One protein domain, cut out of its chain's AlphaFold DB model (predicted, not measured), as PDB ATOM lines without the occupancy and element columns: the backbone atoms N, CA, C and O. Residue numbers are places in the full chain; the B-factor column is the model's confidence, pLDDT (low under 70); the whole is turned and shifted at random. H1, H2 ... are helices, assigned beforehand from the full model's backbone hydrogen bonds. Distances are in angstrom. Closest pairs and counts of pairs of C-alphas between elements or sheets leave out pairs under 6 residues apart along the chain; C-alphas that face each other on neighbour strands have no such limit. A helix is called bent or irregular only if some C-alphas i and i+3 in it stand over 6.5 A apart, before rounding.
ATOM      1  N   LEU A   4      24.974 -10.052 -40.270       71.50
ATOM      2  CA  LEU A   4      25.269 -11.180 -41.166       71.50
ATOM      3  C   LEU A   4      24.012 -11.939 -41.597       71.50
ATOM      4  O   LEU A   4      23.917 -12.334 -42.749       71.50
ATOM      5  N   LEU A   5      23.036 -12.117 -40.703       68.69
ATOM      6  CA  LEU A   5      21.786 -12.824 -41.013       68.69
ATOM      7  C   LEU A   5      20.898 -12.041 -41.992       68.69
ATOM      8  O   LEU A   5      20.101 -12.651 -42.700       68.69
ATOM      9  N   HIS A   6      21.045 -10.714 -42.038       74.69
ATOM     10  CA  HIS A   6      20.233  -9.812 -42.857       74.69
ATOM     11  C   HIS A   6      20.889  -9.451 -44.195       74.69
ATOM     12  O   HIS A   6      20.252  -8.805 -45.026       74.69
ATOM     13  N   GLN A   7      22.142  -9.858 -44.422       84.38
ATOM     14  CA  GLN A   7      22.806  -9.647 -45.706       84.38
ATOM     15  C   GLN A   7      22.114 -10.429 -46.831       84.38
ATOM     16  O   GLN A   7      21.401 -11.397 -46.552       84.38
ATOM     17  N   PRO A   8      22.310 -10.035 -48.101       86.12
ATOM     18  CA  PRO A   8      21.823 -10.803 -49.239       86.12
ATOM     19  C   PRO A   8      22.264 -12.269 -49.173       86.12
ATOM     20  O   PRO A   8      23.397 -12.574 -48.791       86.12
ATOM     21  N   GLY A   9      21.357 -13.169 -49.547       86.56
ATOM     22  CA  GLY A   9      21.644 -14.590 -49.671       86.56
ATOM     23  C   GLY A   9      22.693 -14.907 -50.744       86.56
ATOM     24  O   GLY A   9      22.941 -14.122 -51.662       86.56
ATOM     25  N   PHE A  10      23.306 -16.084 -50.638       90.06
ATOM     26  CA  PHE A  10      24.286 -16.595 -51.602       90.06
ATOM     27  C   PHE A  10      23.658 -17.488 -52.686       90.06
ATOM     28  O   PHE A  10      24.318 -17.802 -53.674       90.06
ATOM     29  N   LEU A  11      22.389 -17.888 -52.537       87.94
ATOM     30  CA  LEU A  11      21.647 -18.697 -53.510       87.94
ATOM     31  C   LEU A  11      21.079 -17.871 -54.677       87.94
ATOM     32  O   LEU A  11      20.419 -18.422 -55.555       87.94
ATOM     33  N   GLY A  12      21.318 -16.554 -54.697       85.69
ATOM     34  CA  GLY A  12      20.837 -15.659 -55.755       85.69
ATOM     35  C   GLY A  12      19.323 -15.426 -55.732       85.69
ATOM     36  O   GLY A  12      18.748 -15.033 -56.744       85.69
ATOM     37  N   THR A  13      18.670 -15.680 -54.595       87.75
ATOM     38  CA  THR A  13      17.241 -15.409 -54.388       87.75
ATOM     39  C   THR A  13      17.040 -14.078 -53.645       87.75
ATOM     40  O   THR A  13      17.997 -13.544 -53.086       87.75
ATOM     41  N   PRO A  14      15.809 -13.531 -53.578       86.31
ATOM     42  CA  PRO A  14      15.506 -12.369 -52.734       86.31
ATOM     43  C   PRO A  14      15.608 -12.630 -51.220       86.31
ATOM     44  O   PRO A  14      15.335 -11.726 -50.432       86.31
ATOM     45  N   ALA A  15      15.927 -13.858 -50.797       85.25
ATOM     46  CA  ALA A  15      16.039 -14.217 -49.393       85.25
ATOM     47  C   ALA A  15      17.349 -13.699 -48.771       85.25
ATOM     48  O   ALA A  15      18.342 -13.442 -49.454       85.25
ATOM     49  N   ASN A  16      17.343 -13.535 -47.447       87.75
ATOM     50  CA  ASN A  16      18.535 -13.139 -46.704       87.75
ATOM     51  C   ASN A  16      19.474 -14.333 -46.461       87.75
ATOM     52  O   ASN A  16      19.096 -15.500 -46.581       87.75
ATOM     53  N   PHE A  17      20.708 -14.034 -46.073       87.38
ATOM     54  CA  PHE A  17      21.740 -15.015 -45.763       87.38
ATOM     55  C   PHE A  17      21.301 -16.011 -44.685       87.38
ATOM     56  O   PHE A  17      21.611 -17.197 -44.779       87.38
ATOM     57  N   GLY A  18      20.545 -15.559 -43.679       85.00
ATOM     58  CA  GLY A  18      19.998 -16.442 -42.650       85.00
ATOM     59  C   GLY A  18      19.074 -17.520 -43.219       85.00
ATOM     60  O   GLY A  18      19.178 -18.683 -42.823       85.00
ATOM     61  N   ALA A  19      18.216 -17.167 -44.174       85.69
ATOM     62  CA  ALA A  19      17.321 -18.105 -44.844       85.69
ATOM     63  C   ALA A  19      18.099 -19.132 -45.680       85.69
ATOM     64  O   ALA A  19      17.849 -20.332 -45.559       85.69
ATOM     65  N   ASP A  20      19.094 -18.686 -46.447       91.06
ATOM     66  CA  ASP A  20      19.928 -19.574 -47.262       91.06
ATOM     67  C   ASP A  20      20.746 -20.545 -46.398       91.06
ATOM     68  O   ASP A  20      20.798 -21.746 -46.671       91.06
ATOM     69  N   MET A  21      21.337 -20.049 -45.307       89.62
ATOM     70  CA  MET A  21      22.045 -20.884 -44.335       89.62
ATOM     71  C   MET A  21      21.112 -21.880 -43.648       89.62
ATOM     72  O   MET A  21      21.502 -23.026 -43.422       89.62
ATOM     73  N   THR A  22      19.878 -21.470 -43.345       89.81
ATOM     74  CA  THR A  22      18.862 -22.356 -42.762       89.81
ATOM     75  C   THR A  22      18.529 -23.489 -43.723       89.81
ATOM     76  O   THR A  22      18.555 -24.653 -43.324       89.81
ATOM     77  N   LEU A  23      18.294 -23.177 -45.000       91.50
ATOM     78  CA  LEU A  23      18.021 -24.180 -46.024       91.50
ATOM     79  C   LEU A  23      19.202 -25.146 -46.196       91.50
ATOM     80  O   LEU A  23      19.012 -26.363 -46.180       91.50
ATOM     81  N   ALA A  24      20.423 -24.620 -46.304       93.00
ATOM     82  CA  ALA A  24      21.630 -25.433 -46.430       93.00
ATOM     83  C   ALA A  24      21.816 -26.369 -45.225       93.00
ATOM     84  O   ALA A  24      22.099 -27.558 -45.396       93.00
ATOM     85  N   ALA A  25      21.600 -25.864 -44.007       92.50
ATOM     86  CA  ALA A  25      21.677 -26.669 -42.796       92.50
ATOM     87  C   ALA A  25      20.588 -27.753 -42.755       92.50
ATOM     88  O   ALA A  25      20.889 -28.900 -42.428       92.50
ATOM     89  N   MET A  26      19.344 -27.439 -43.133       91.88
ATOM     90  CA  MET A  26      18.256 -28.424 -43.208       91.88
ATOM     91  C   MET A  26      18.575 -29.556 -44.188       91.88
ATOM     92  O   MET A  26      18.400 -30.727 -43.847       91.88
ATOM     93  N   VAL A  27      19.095 -29.230 -45.375       95.06
ATOM     94  CA  VAL A  27      19.522 -30.229 -46.370       95.06
ATOM     95  C   VAL A  27      20.661 -31.088 -45.823       95.06
ATOM     96  O   VAL A  27      20.611 -32.316 -45.926       95.06
ATOM     97  N   LEU A  28      21.659 -30.471 -45.184       94.69
ATOM     98  CA  LEU A  28      22.754 -31.195 -44.540       94.69
ATOM     99  C   LEU A  28      22.228 -32.178 -43.485       94.69
ATOM    100  O   LEU A  28      22.583 -33.356 -43.525       94.69
ATOM    101  N   PHE A  29      21.356 -31.743 -42.572       93.75
ATOM    102  CA  PHE A  29      20.797 -32.626 -41.545       93.75
ATOM    103  C   PHE A  29      19.941 -33.741 -42.138       93.75
ATOM    104  O   PHE A  29      20.061 -34.880 -41.691       93.75
ATOM    105  N   ALA A  30      19.140 -33.463 -43.170       94.25
ATOM    106  CA  ALA A  30      18.382 -34.498 -43.867       94.25
ATOM    107  C   ALA A  30      19.310 -35.603 -44.407       94.25
ATOM    108  O   ALA A  30      19.034 -36.790 -44.222       94.25
ATOM    109  N   ILE A  31      20.451 -35.228 -44.992       96.31
ATOM    110  CA  ILE A  31      21.463 -36.175 -45.476       96.31
ATOM    111  C   ILE A  31      22.100 -36.943 -44.310       96.31
ATOM    112  O   ILE A  31      22.139 -38.174 -44.344       96.31
ATOM    113  N   LEU A  32      22.573 -36.248 -43.267       94.12
ATOM    114  CA  LEU A  32      23.243 -36.878 -42.120       94.12
ATOM    115  C   LEU A  32      22.333 -37.902 -41.425       94.12
ATOM    116  O   LEU A  32      22.760 -39.025 -41.148       94.12
ATOM    117  N   LEU A  33      21.070 -37.532 -41.193       92.25
ATOM    118  CA  LEU A  33      20.069 -38.401 -40.576       92.25
ATOM    119  C   LEU A  33      19.745 -39.602 -41.471       92.25
ATOM    120  O   LEU A  33      19.703 -40.731 -40.979       92.25
ATOM    121  N   THR A  34      19.598 -39.391 -42.783       95.38
ATOM    122  CA  THR A  34      19.345 -40.476 -43.746       95.38
ATOM    123  C   THR A  34      20.502 -41.476 -43.774       95.38
ATOM    124  O   THR A  34      20.279 -42.684 -43.700       95.38
ATOM    125  N   ILE A  35      21.750 -40.996 -43.798       95.31
ATOM    126  CA  ILE A  35      22.934 -41.861 -43.697       95.31
ATOM    127  C   ILE A  35      22.921 -42.628 -42.371       95.31
ATOM    128  O   ILE A  35      23.181 -43.832 -42.356       95.31
ATOM    129  N   GLY A  36      22.575 -41.963 -41.265       92.62
ATOM    130  CA  GLY A  36      22.403 -42.598 -39.961       92.62
ATOM    131  C   GLY A  36      21.427 -43.776 -40.012       92.62
ATOM    132  O   GLY A  36      21.774 -44.869 -39.558       92.62
ATOM    133  N   VAL A  37      20.245 -43.594 -40.609       94.19
ATOM    134  CA  VAL A  37      19.244 -44.663 -40.782       94.19
ATOM    135  C   VAL A  37      19.809 -45.813 -41.614       94.19
ATOM    136  O   VAL A  37      19.739 -46.967 -41.194       94.19
ATOM    137  N   VAL A  38      20.443 -45.518 -42.751       96.19
ATOM    138  CA  VAL A  38      21.051 -46.546 -43.613       96.19
ATOM    139  C   VAL A  38      22.120 -47.349 -42.862       96.19
ATOM    140  O   VAL A  38      22.180 -48.570 -42.994       96.19
ATOM    141  N   LEU A  39      22.954 -46.699 -42.045       94.12
ATOM    142  CA  LEU A  39      23.965 -47.382 -41.232       94.12
ATOM    143  C   LEU A  39      23.340 -48.299 -40.173       94.12
ATOM    144  O   LEU A  39      23.834 -49.413 -39.985       94.12
ATOM    145  N   ALA A  40      22.258 -47.862 -39.522       92.88
ATOM    146  CA  ALA A  40      21.530 -48.672 -38.547       92.88
ATOM    147  C   ALA A  40      20.890 -49.906 -39.195       92.88
ATOM    148  O   ALA A  40      21.049 -51.014 -38.688       92.88
ATOM    149  N   VAL A  41      20.242 -49.735 -40.354       96.19
ATOM    150  CA  VAL A  41      19.636 -50.840 -41.117       96.19
ATOM    151  C   VAL A  41      20.691 -51.860 -41.557       96.19
ATOM    152  O   VAL A  41      20.432 -53.058 -41.568       96.19
ATOM    153  N   LYS A  42      21.915 -51.413 -41.864       95.56
ATOM    154  CA  LYS A  42      23.042 -52.287 -42.235       95.56
ATOM    155  C   LYS A  42      23.770 -52.906 -41.031       95.56
ATOM    156  O   LYS A  42      24.846 -53.474 -41.217       95.56
ATOM    157  N   GLY A  43      23.246 -52.759 -39.810       94.44
ATOM    158  CA  GLY A  43      23.832 -53.310 -38.581       94.44
ATOM    159  C   GLY A  43      25.129 -52.629 -38.124       94.44
ATOM    160  O   GLY A  43      25.813 -53.122 -37.229       94.44
ATOM    161  N   LYS A  44      25.505 -51.487 -38.716       93.75
ATOM    162  CA  LYS A  44      26.743 -50.757 -38.392       93.75
ATOM    163  C   LYS A  44      26.532 -49.796 -37.220       93.75
ATOM    164  O   LYS A  44      26.713 -48.585 -37.357       93.75
ATOM    165  N   TYR A  45      26.162 -50.329 -36.057       91.19
ATOM    166  CA  TYR A  45      25.748 -49.527 -34.897       91.19
ATOM    167  C   TYR A  45      26.843 -48.606 -34.344       91.19
ATOM    168  O   TYR A  45      26.550 -47.481 -33.948       91.19
ATOM    169  N   GLY A  46      28.112 -49.029 -34.382       91.62
ATOM    170  CA  GLY A  46      29.233 -48.181 -33.957       91.62
ATOM    171  C   GLY A  46      29.360 -46.912 -34.805       91.62
ATOM    172  O   GLY A  46      29.407 -45.805 -34.273       91.62
ATOM    173  N   THR A  47      29.343 -47.055 -36.134       92.75
ATOM    174  CA  THR A  47      29.393 -45.912 -37.061       92.75
ATOM    175  C   THR A  47      28.118 -45.077 -36.986       92.75
ATOM    176  O   THR A  47      28.199 -43.852 -36.980       92.75
ATOM    177  N   HIS A  48      26.952 -45.721 -36.879       91.81
ATOM    178  CA  HIS A  48      25.676 -45.038 -36.669       91.81
ATOM    179  C   HIS A  48      25.722 -44.125 -35.438       91.81
ATOM    180  O   HIS A  48      25.353 -42.958 -35.540       91.81
ATOM    181  N   ARG A  49      26.231 -44.626 -34.303       90.75
ATOM    182  CA  ARG A  49      26.340 -43.860 -33.056       90.75
ATOM    183  C   ARG A  49      27.184 -42.604 -33.239       90.75
ATOM    184  O   ARG A  49      26.734 -41.523 -32.872       90.75
ATOM    185  N   TRP A  50      28.380 -42.725 -33.815       92.62
ATOM    186  CA  TRP A  50      29.257 -41.570 -34.040       92.62
ATOM    187  C   TRP A  50      28.649 -40.561 -35.014       92.62
ATOM    188  O   TRP A  50      28.664 -39.359 -34.743       92.62
ATOM    189  N   MET A  51      28.054 -41.052 -36.104       92.88
ATOM    190  CA  MET A  51      27.381 -40.219 -37.098       92.88
ATOM    191  C   MET A  51      26.234 -39.424 -36.470       92.88
ATOM    192  O   MET A  51      26.187 -38.204 -36.603       92.88
ATOM    193  N   GLN A  52      25.349 -40.096 -35.729       90.62
ATOM    194  CA  GLN A  52      24.213 -39.447 -35.079       90.62
ATOM    195  C   GLN A  52      24.635 -38.509 -33.950       90.62
ATOM    196  O   GLN A  52      24.092 -37.418 -33.833       90.62
ATOM    197  N   THR A  53      25.648 -38.874 -33.161       90.62
ATOM    198  CA  THR A  53      26.170 -37.988 -32.107       90.62
ATOM    199  C   THR A  53      26.721 -36.697 -32.712       90.62
ATOM    200  O   THR A  53      26.438 -35.609 -32.219       90.62
ATOM    201  N   THR A  54      27.452 -36.806 -33.826       91.25
ATOM    202  CA  THR A  54      27.980 -35.644 -34.553       91.25
ATOM    203  C   THR A  54      26.850 -34.799 -35.138       91.25
ATOM    204  O   THR A  54      26.862 -33.578 -35.000       91.25
ATOM    205  N   ALA A  55      25.847 -35.440 -35.743       91.62
ATOM    206  CA  ALA A  55      24.687 -34.753 -36.298       91.62
ATOM    207  C   ALA A  55      23.907 -33.989 -35.217       91.62
ATOM    208  O   ALA A  55      23.577 -32.826 -35.425       91.62
ATOM    209  N   VAL A  56      23.677 -34.593 -34.046       89.44
ATOM    210  CA  VAL A  56      23.014 -33.937 -32.908       89.44
ATOM    211  C   VAL A  56      23.854 -32.776 -32.376       89.44
ATOM    212  O   VAL A  56      23.318 -31.689 -32.176       89.44
ATOM    213  N   ALA A  57      25.166 -32.954 -32.200       90.75
ATOM    214  CA  ALA A  57      26.049 -31.884 -31.732       90.75
ATOM    215  C   ALA A  57      26.036 -30.670 -32.678       90.75
ATOM    216  O   ALA A  57      25.901 -29.531 -32.230       90.75
ATOM    217  N   LEU A  58      26.108 -30.911 -33.992       91.88
ATOM    218  CA  LEU A  58      25.972 -29.862 -35.003       91.88
ATOM    219  C   LEU A  58      24.577 -29.226 -34.979       91.88
ATOM    220  O   LEU A  58      24.455 -28.008 -35.102       91.88
ATOM    221  N   ASN A  59      23.527 -30.029 -34.799       90.31
ATOM    222  CA  ASN A  59      22.150 -29.548 -34.758       90.31
ATOM    223  C   ASN A  59      21.920 -28.562 -33.612       90.31
ATOM    224  O   ASN A  59      21.323 -27.518 -33.844       90.31
ATOM    225  N   ILE A  60      22.477 -28.822 -32.427       89.12
ATOM    226  CA  ILE A  60      22.389 -27.906 -31.279       89.12
ATOM    227  C   ILE A  60      22.940 -26.524 -31.640       89.12
ATOM    228  O   ILE A  60      22.282 -25.516 -31.393       89.12
ATOM    229  N   ILE A  61      24.123 -26.465 -32.261       91.00
ATOM    230  CA  ILE A  61      24.758 -25.198 -32.652       91.00
ATOM    231  C   ILE A  61      23.857 -24.434 -33.630       91.00
ATOM    232  O   ILE A  61      23.615 -23.239 -33.455       91.00
ATOM    233  N   ILE A  62      23.329 -25.131 -34.636       90.75
ATOM    234  CA  ILE A  62      22.467 -24.523 -35.649       90.75
ATOM    235  C   ILE A  62      21.126 -24.076 -35.063       90.75
ATOM    236  O   ILE A  62      20.671 -22.991 -35.399       90.75
ATOM    237  N   VAL A  63      20.502 -24.847 -34.172       88.69
ATOM    238  CA  VAL A  63      19.247 -24.461 -33.506       88.69
ATOM    239  C   VAL A  63      19.456 -23.213 -32.651       88.69
ATOM    240  O   VAL A  63      18.672 -22.269 -32.737       88.69
ATOM    241  N   LEU A  64      20.536 -23.154 -31.869       87.81
ATOM    242  CA  LEU A  64      20.847 -21.967 -31.069       87.81
ATOM    243  C   LEU A  64      21.044 -20.723 -31.942       87.81
ATOM    244  O   LEU A  64      20.626 -19.633 -31.558       87.81
ATOM    245  N   TRP A  65      21.640 -20.872 -33.124       86.69
ATOM    246  CA  TRP A  65      21.858 -19.747 -34.026       86.69
ATOM    247  C   TRP A  65      20.607 -19.398 -34.842       86.69
ATOM    248  O   TRP A  65      20.110 -18.278 -34.757       86.69
ATOM    249  N   LEU A  66      20.099 -20.330 -35.644       86.81
ATOM    250  CA  LEU A  66      19.097 -20.077 -36.684       86.81
ATOM    251  C   LEU A  66      17.651 -20.224 -36.204       86.81
ATOM    252  O   LEU A  66      16.751 -19.735 -36.878       86.81
ATOM    253  N   MET A  67      17.408 -20.847 -35.047       86.62
ATOM    254  CA  MET A  67      16.076 -20.852 -34.434       86.62
ATOM    255  C   MET A  67      15.977 -19.892 -33.255       86.62
ATOM    256  O   MET A  67      15.091 -19.043 -33.243       86.62
ATOM    257  N   LEU A  68      16.860 -20.009 -32.258       87.62
ATOM    258  CA  LEU A  68      16.667 -19.305 -30.987       87.62
ATOM    259  C   LEU A  68      16.844 -17.786 -31.119       87.62
ATOM    260  O   LEU A  68      16.039 -17.039 -30.562       87.62
ATOM    261  N   LEU A  69      17.858 -17.316 -31.861       86.69
ATOM    262  CA  LEU A  69      18.072 -15.875 -32.040       86.69
ATOM    263  C   LEU A  69      16.921 -15.217 -32.821       86.69
ATOM    264  O   LEU A  69      16.336 -14.275 -32.285       86.69
ATOM    265  N   PRO A  70      16.500 -15.716 -34.005       83.56
ATOM    266  CA  PRO A  70      15.353 -15.136 -34.703       83.56
ATOM    267  C   PRO A  70      14.046 -15.274 -33.921       83.56
ATOM    268  O   PRO A  70      13.219 -14.370 -33.962       83.56
ATOM    269  N   TYR A  71      13.851 -16.361 -33.164       86.25
ATOM    270  CA  TYR A  71      12.676 -16.496 -32.302       86.25
ATOM    271  C   TYR A  71      12.621 -15.383 -31.250       86.25
ATOM    272  O   TYR A  71      11.583 -14.745 -31.079       86.25
ATOM    273  N   ARG A  72      13.743 -15.113 -30.571       88.12
ATOM    274  CA  ARG A  72      13.851 -14.023 -29.592       88.12
ATOM    275  C   ARG A  72      13.579 -12.659 -30.228       88.12
ATOM    276  O   ARG A  72      12.936 -11.828 -29.598       88.12
ATOM    277  N   ASP A  73      14.075 -12.436 -31.442       84.62
ATOM    278  CA  ASP A  73      14.039 -11.116 -32.076       84.62
ATOM    279  C   ASP A  73      12.701 -10.833 -32.792       84.62
ATOM    280  O   ASP A  73      12.251  -9.690 -32.792       84.62
ATOM    281  N   PHE A  74      12.035 -11.853 -33.353       83.31
ATOM    282  CA  PHE A  74      10.830 -11.683 -34.182       83.31
ATOM    283  C   PHE A  74       9.549 -12.298 -33.609       83.31
ATOM    284  O   PHE A  74       8.465 -11.829 -33.939       83.31
ATOM    285  N   ILE A  75       9.637 -13.345 -32.782       87.12
ATOM    286  CA  ILE A  75       8.453 -14.069 -32.287       87.12
ATOM    287  C   ILE A  75       8.135 -13.689 -30.843       87.12
ATOM    288  O   ILE A  75       7.001 -13.324 -30.543       87.12
ATOM    289  N   ALA A  76       9.128 -13.737 -29.950       87.44
ATOM    290  CA  ALA A  76       8.942 -13.477 -28.524       87.44
ATOM    291  C   ALA A  76       8.297 -12.109 -28.205       87.44
ATOM    292  O   ALA A  76       7.438 -12.080 -27.324       87.44
ATOM    293  N   PRO A  77       8.618 -10.999 -28.906       89.06
ATOM    294  CA  PRO A  77       7.996  -9.701 -28.635       89.06
ATOM    295  C   PRO A  77       6.510  -9.621 -29.015       89.06
ATOM    296  O   PRO A  77       5.799  -8.784 -28.468       89.06
ATOM    297  N   GLY A  78       6.043 -10.466 -29.943       85.19
ATOM    298  CA  GLY A  78       4.643 -10.505 -30.388       85.19
ATOM    299  C   GLY A  78       3.744 -11.405 -29.535       85.19
ATOM    300  O   GLY A  78       2.539 -11.477 -29.760       85.19
ATOM    301  N   ILE A  79       4.295 -12.123 -28.554       85.38
ATOM    302  CA  ILE A  79       3.535 -13.018 -27.674       85.38
ATOM    303  C   ILE A  79       3.140 -12.257 -26.394       85.38
ATOM    304  O   ILE A  79       4.017 -11.686 -25.746       85.38
ATOM    305  N   PRO A  80       1.866 -12.306 -25.945       84.44
ATOM    306  CA  PRO A  80       0.773 -13.156 -26.439       84.44
ATOM    307  C   PRO A  80      -0.135 -12.550 -27.526       84.44
ATOM    308  O   PRO A  80      -1.042 -13.233 -27.994       84.44
ATOM    309  N   GLN A  81       0.057 -11.292 -27.911       90.00
ATOM    310  CA  GLN A  81      -0.895 -10.517 -28.716       90.00
ATOM    311  C   GLN A  81      -1.125 -11.104 -30.121       90.00
ATOM    312  O   GLN A  81      -2.262 -11.149 -30.588       90.00
TER     313      GLN A  81
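AT A GLANCE: This is residues 4 to 81 of the 114 residues of an uncharacterized protein of Anaerolineae bacterium (UniProt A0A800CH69). A long helical hairpin: H2, the longest helix, folds back beside H1 after a tight turn, and its last part, past a kink of 43 degrees near residue 71, swings away from H1. Residues 4 to 16, with no named element, form a loop at the end of H1 away from the turn. The 78 printed residues hold two named helices, H1 then H2, and no named strand; the class is all helix. The whole is loose, with a radius of gyration of the C-alphas of 16.2 A, and flat, spanning 48 by 34 by 18 A.

HOW THE PARTS SIT: H2, residues 45 to 78, and H1, residues 17 to 41, touch and form a helical hairpin. Their closest C-alphas, those of His 48 and Gly 36, are 5.2 A apart. They run opposite ways at a shallow tilt of 28 degrees. Every O i to N i+4 pair in H1 is within hydrogen-bond range; in H2, 23 of 30 are.

IN THESE COORDINATES: H2 measures 44.6 A, ending at C-alpha 78 (4.643, -10.505, -30.388). It is irregular, but only just: C-alphas 73 and 76 are 6.6 A apart. H1 measures 36.2 A from C-alpha 17 (21.740, -15.015, -45.763).

THE WHOLE: The farthest C-alphas, of Gly 43 and Gln 81, are 50.4 A apart. The printed part has no cut. Residue 5 has pLDDT under 70.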